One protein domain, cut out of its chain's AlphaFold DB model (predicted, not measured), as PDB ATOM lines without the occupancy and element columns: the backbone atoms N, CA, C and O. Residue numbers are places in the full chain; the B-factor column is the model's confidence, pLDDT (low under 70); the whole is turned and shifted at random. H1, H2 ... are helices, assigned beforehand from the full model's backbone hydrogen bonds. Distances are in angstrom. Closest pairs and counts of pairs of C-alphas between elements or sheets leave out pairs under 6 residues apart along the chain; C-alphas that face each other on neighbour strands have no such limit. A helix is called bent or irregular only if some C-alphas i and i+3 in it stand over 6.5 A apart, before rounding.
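This is residues 52 to 93 of the 153 residues of the protein "Hypothetical protein" of Rotaria sordida (UniProt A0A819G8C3). One long helix, H1, makes nearly the whole length of a thin rod, and a short helix, H2, turns off to the side past its last residue like the foot of an L. The two helices do not pack on each other, and no part of the printed residues 52 to 93 folds back along H1. The printed part has 42 residues with two named helices, H1 then H2, and no named strand; the class is all helix. The whole is extended, with a radius of gyration of the C-alphas of 17.0 A and spans of 52 by 21 by 8 A.

H1, residues 52 to 83, has a kink of 28 degrees near residue 77. It is irregular: C-alphas 78 and 81 are 7.0 A apart. A tight link of 2 residues, Ala 84 and Thr 85, joins it to H2, residues 86 to 91. H1 and H2 are apart, with no C-alpha of the one within 8 A of the other. The N-to-C direction of H1 is (-0.99, 0.08, 0.08) and that of H2 is (0.25, 0.03, 0.97). Of the O i to N i+4 pairs, 24 of 28 in H1 and 1 of 2 in H2 are within hydrogen-bond range.

H1 has 32 residues and measures 47.1 A from C-alpha 52 at (7.623, 28.187, 1.041) to C-alpha 83 at (-38.695, 29.699, 9.236). H2 has 6 residues and measures 8.9 A from its first to its last C-alpha; it ends with C-alpha 91 at (-39.020, 39.279, 20.557).

The two C-alphas farthest apart, those of Asp 52 and Gln 87, are 52.1 A apart. Residues 52 to 93 stand free. The printed part has no cut and no long link. The mean pLDDT of the printed part is 75.7, and 17 residues, 52 to 54 and 80 to 93, are under 70.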
ATOM      1  N   ASP A  52       8.120  28.043   2.421       66.06
ATOM      2  CA  ASP A  52       7.623  28.187   1.041       66.06
ATOM      3  C   ASP A  52       6.289  27.458   0.793       66.06
ATOM      4  O   ASP A  52       5.447  27.916   0.021       66.06
ATOM      5  N   GLN A  53       6.053  26.327   1.470       62.34
ATOM      6  CA  GLN A  53       4.803  25.564   1.343       62.34
ATOM      7  C   GLN A  53       3.694  26.114   2.249       62.34
ATOM      8  O   GLN A  53       2.505  25.925   1.974       62.34
ATOM      9  N   GLN A  54       4.068  26.824   3.314       68.75
ATOM     10  CA  GLN A  54       3.130  27.383   4.282       68.75
ATOM     11  C   GLN A  54       2.314  28.533   3.678       68.75
ATOM     12  O   GLN A  54       1.106  28.606   3.914       68.75
ATOM     13  N   GLY A  55       2.927  29.363   2.825       73.25
ATOM     14  CA  GLY A  55       2.233  30.448   2.121       73.25
ATOM     15  C   GLY A  55       1.127  29.955   1.181       73.25
ATOM     16  O   GLY A  55       0.014  30.483   1.193       73.25
ATOM     17  N   TRP A  56       1.387  28.889   0.416       76.94
ATOM     18  CA  TRP A  56       0.395  28.317  -0.504       76.94
ATOM     19  C   TRP A  56      -0.790  27.682   0.236       76.94
ATOM     20  O   TRP A  56      -1.949  27.931  -0.105       76.94
ATOM     21  N   LEU A  57      -0.513  26.921   1.302       78.25
ATOM     22  CA  LEU A  57      -1.555  26.321   2.142       78.25
ATOM     23  C   LEU A  57      -2.411  27.377   2.850       78.25
ATOM     24  O   LEU A  57      -3.611  27.166   3.025       78.25
ATOM     25  N   ASN A  58      -1.813  28.501   3.248       80.56
ATOM     26  CA  ASN A  58      -2.547  29.603   3.858       80.56
ATOM     27  C   ASN A  58      -3.505  30.268   2.860       80.56
ATOM     28  O   ASN A  58      -4.672  30.476   3.173       80.56
ATOM     29  N   ASN A  59      -3.055  30.520   1.628       82.62
ATOM     30  CA  ASN A  59      -3.903  31.136   0.604       82.62
ATOM     31  C   ASN A  59      -5.124  30.257   0.261       82.62
ATOM     32  O   ASN A  59      -6.254  30.736   0.185       82.62
ATOM     33  N   ILE A  60      -4.928  28.939   0.162       85.38
ATOM     34  CA  ILE A  60      -6.043  27.993  -0.020       85.38
ATOM     35  C   ILE A  60      -7.012  28.040   1.163       85.38
ATOM     36  O   ILE A  60      -8.226  28.042   0.956       85.38
ATOM     37  N   ALA A  61      -6.498  28.096   2.394       82.75
ATOM     38  CA  ALA A  61      -7.343  28.192   3.580       82.75
ATOM     39  C   ALA A  61      -8.201  29.467   3.559       82.75
ATOM     40  O   ALA A  61      -9.390  29.394   3.861       82.75
ATOM     41  N   VAL A  62      -7.642  30.600   3.122       84.88
ATOM     42  CA  VAL A  62      -8.385  31.860   2.954       84.88
ATOM     43  C   VAL A  62      -9.502  31.714   1.917       84.88
ATOM     44  O   VAL A  62     -10.638  32.102   2.186       84.88
ATOM     45  N   ILE A  63      -9.228  31.098   0.763       89.19
ATOM     46  CA  ILE A  63     -10.244  30.871  -0.280       89.19
ATOM     47  C   ILE A  63     -11.383  29.986   0.245       89.19
ATOM     48  O   ILE A  63     -12.557  30.310   0.053       89.19
ATOM     49  N   ILE A  64     -11.056  28.893   0.943       87.38
ATOM     50  CA  ILE A  64     -12.055  27.993   1.539       87.38
ATOM     51  C   ILE A  64     -12.864  28.717   2.621       87.38
ATOM     52  O   ILE A  64     -14.084  28.547   2.688       87.38
ATOM     53  N   GLN A  65     -12.218  29.549   3.440       85.56
ATOM     54  CA  GLN A  65     -12.879  30.323   4.489       85.56
ATOM     55  C   GLN A  65     -13.893  31.308   3.896       85.56
ATOM     56  O   GLN A  65     -15.054  31.321   4.308       85.56
ATOM     57  N   ILE A  66     -13.487  32.088   2.890       89.31
ATOM     58  CA  ILE A  66     -14.368  33.034   2.192       89.31
ATOM     59  C   ILE A  66     -15.527  32.285   1.523       89.31
ATOM     60  O   ILE A  66     -16.688  32.661   1.697       89.31
ATOM     61  N   GLY A  67     -15.233  31.192   0.812       91.38
ATOM     62  CA  GLY A  67     -16.252  30.366   0.162       91.38
ATOM     63  C   GLY A  67     -17.272  29.791   1.148       91.38
ATOM     64  O   GLY A  67     -18.472  29.800   0.873       91.38
ATOM     65  N   SER A  68     -16.818  29.359   2.327       85.81
ATOM     66  CA  SER A  68     -17.688  28.830   3.385       85.81
ATOM     67  C   SER A  68     -18.624  29.903   3.941       85.81
ATOM     68  O   SER A  68     -19.819  29.652   4.088       85.81
ATOM     69  N   ILE A  69     -18.122  31.117   4.192       89.19
ATOM     70  CA  ILE A  69     -18.945  32.240   4.671       89.19
ATOM     71  C   ILE A  69     -20.018  32.593   3.637       89.19
ATOM     72  O   ILE A  69     -21.192  32.709   3.987       89.19
ATOM     73  N   ILE A  70     -19.641  32.705   2.359       90.31
ATOM     74  CA  ILE A  70     -20.588  32.986   1.272       90.31
ATOM     75  C   ILE A  70     -21.658  31.891   1.199       90.31
ATOM     76  O   ILE A  70     -22.846  32.199   1.121       90.31
ATOM     77  N   SER A  71     -21.257  30.620   1.275       88.81
ATOM     78  CA  SER A  71     -22.187  29.488   1.262       88.81
ATOM     79  C   SER A  71     -23.197  29.563   2.410       88.81
ATOM     80  O   SER A  71     -24.399  29.446   2.170       88.81
ATOM     81  N   ILE A  72     -22.737  29.834   3.636       86.31
ATOM     82  CA  ILE A  72     -23.607  29.973   4.811       86.31
ATOM     83  C   ILE A  72     -24.607  31.117   4.615       86.31
ATOM     84  O   ILE A  72     -25.798  30.931   4.866       86.31
ATOM     85  N   VAL A  73     -24.158  32.279   4.128       88.06
ATOM     86  CA  VAL A  73     -25.038  33.433   3.873       88.06
ATOM     87  C   VAL A  73     -26.108  33.094   2.833       88.06
ATOM     88  O   VAL A  73     -27.283  33.383   3.054       88.06
ATOM     89  N   VAL A  74     -25.735  32.440   1.730       87.81
ATOM     90  CA  VAL A  74     -26.684  32.033   0.679       87.81
ATOM     91  C   VAL A  74     -27.721  31.048   1.221       87.81
ATOM     92  O   VAL A  74     -28.916  31.232   0.988       87.81
ATOM     93  N   VAL A  75     -27.292  30.034   1.978       86.69
ATOM     94  CA  VAL A  75     -28.201  29.046   2.583       86.69
ATOM     95  C   VAL A  75     -29.143  29.711   3.587       86.69
ATOM     96  O   VAL A  75     -30.346  29.451   3.557       86.69
ATOM     97  N   LEU A  76     -28.633  30.610   4.433       81.94
ATOM     98  CA  LEU A  76     -29.453  31.347   5.394       81.94
ATOM     99  C   LEU A  76     -30.502  32.212   4.698       81.94
ATOM    100  O   LEU A  76     -31.667  32.157   5.079       81.94
ATOM    101  N   LEU A  77     -30.127  32.963   3.660       82.88
ATOM    102  CA  LEU A  77     -31.072  33.797   2.912       82.88
ATOM    103  C   LEU A  77     -32.124  32.961   2.170       82.88
ATOM    104  O   LEU A  77     -33.289  33.351   2.129       82.88
ATOM    105  N   ALA A  78     -31.747  31.798   1.636       83.25
ATOM    106  CA  ALA A  78     -32.679  30.884   0.978       83.25
ATOM    107  C   ALA A  78     -33.675  30.239   1.963       83.25
ATOM    108  O   ALA A  78     -34.835  30.023   1.611       83.25
ATOM    109  N   MET A  79     -33.246  29.945   3.196       77.00
ATOM    110  CA  MET A  79     -34.089  29.313   4.223       77.00
ATOM    111  C   MET A  79     -34.848  30.311   5.112       77.00
ATOM    112  O   MET A  79     -35.859  29.938   5.710       77.00
ATOM    113  N   ALA A  80     -34.409  31.571   5.186       69.00
ATOM    114  CA  ALA A  80     -35.043  32.641   5.958       69.00
ATOM    115  C   ALA A  80     -36.561  32.789   5.718       69.00
ATOM    116  O   ALA A  80     -37.299  32.819   6.707       69.00
ATOM    117  N   PRO A  81     -37.078  32.803   4.469       64.62
ATOM    118  CA  PRO A  81     -38.516  32.960   4.240       64.62
ATOM    119  C   PRO A  81     -39.359  31.766   4.713       64.62
ATOM    120  O   PRO A  81     -40.577  31.888   4.801       64.62
ATOM    121  N   GLN A  82     -38.749  30.617   5.030       61.31
ATOM    122  CA  GLN A  82     -39.468  29.410   5.450       61.31
ATOM    123  C   GLN A  82     -39.583  29.247   6.975       61.31
ATOM    124  O   GLN A  82     -40.326  28.369   7.411       61.31
ATOM    125  N   ARG A  83     -38.847  30.021   7.797       58.56
ATOM    126  CA  ARG A  83     -38.695  29.699   9.236       58.56
ATOM    127  C   ARG A  83     -38.899  30.824  10.252       58.56
ATOM    128  O   ARG A  83     -39.061  30.484  11.419       58.56
ATOM    129  N   ALA A  84     -38.910  32.109   9.883       57.00
ATOM    130  CA  ALA A  84     -39.045  33.173  10.886       57.00
ATOM    131  C   ALA A  84     -39.797  34.412  10.381       57.00
ATOM    132  O   ALA A  84     -39.425  35.022   9.379       57.00
ATOM    133  N   THR A  85     -40.830  34.828  11.115       62.75
ATOM    134  CA  THR A  85     -41.427  36.164  10.987       62.75
ATOM    135  C   THR A  85     -40.515  37.170  11.696       62.75
ATOM    136  O   THR A  85     -40.006  36.877  12.775       62.75
ATOM    137  N   VAL A  86     -40.301  38.363  11.123       60.19
ATOM    138  CA  VAL A  86     -39.386  39.405  11.655       60.19
ATOM    139  C   VAL A  86     -39.619  39.684  13.149       60.19
ATOM    140  O   VAL A  86     -38.680  39.934  13.894       60.19
ATOM    141  N   GLN A  87     -40.864  39.570  13.608       58.03
ATOM    142  CA  GLN A  87     -41.252  39.761  15.003       58.03
ATOM    143  C   GLN A  87     -40.729  38.670  15.957       58.03
ATOM    144  O   GLN A  87     -40.343  38.994  17.079       58.03
ATOM    145  N   ASP A  88     -40.641  37.408  15.527       61.31
ATOM    146  CA  ASP A  88     -40.128  36.314  16.366       61.31
ATOM    147  C   ASP A  88     -38.618  36.424  16.594       61.31
ATOM    148  O   ASP A  88     -38.136  36.127  17.682       61.31
ATOM    149  N   VAL A  89     -37.868  36.920  15.605       63.56
ATOM    150  CA  VAL A  89     -36.406  37.080  15.701       63.56
ATOM    151  C   VAL A  89     -36.012  38.114  16.758       63.56
ATOM    152  O   VAL A  89     -35.013  37.934  17.449       63.56
ATOM    153  N   PHE A  90     -36.795  39.186  16.900       62.53
ATOM    154  CA  PHE A  90     -36.480  40.282  17.822       62.53
ATOM    155  C   PHE A  90     -37.177  40.184  19.184       62.53
ATOM    156  O   PHE A  90     -36.750  40.857  20.120       62.53
ATOM    157  N   THR A  91     -38.220  39.358  19.316       61.41
ATOM    158  CA  THR A  91     -39.020  39.279  20.557       61.41
ATOM    159  C   THR A  91     -38.868  37.938  21.281       61.41
ATOM    160  O   THR A  91     -39.100  37.862  22.488       61.41
ATOM    161  N   SER A  92     -38.443  36.879  20.584       61.44
ATOM    162  CA  SER A  92     -38.235  35.567  21.195       61.44
ATOM    163  C   SER A  92     -36.860  35.498  21.857       61.44
ATOM    164  O   SER A  92     -35.827  35.366  21.204       61.44
ATOM    165  N   THR A  93     -36.841  35.584  23.187       63.03
ATOM    166  CA  THR A  93     -35.646  35.302  23.986       63.03
ATOM    167  C   THR A  93     -35.754  33.894  24.554       63.03
ATOM    168  O   THR A  93     -36.473  33.633  25.517       63.03
TER     169      THR A  93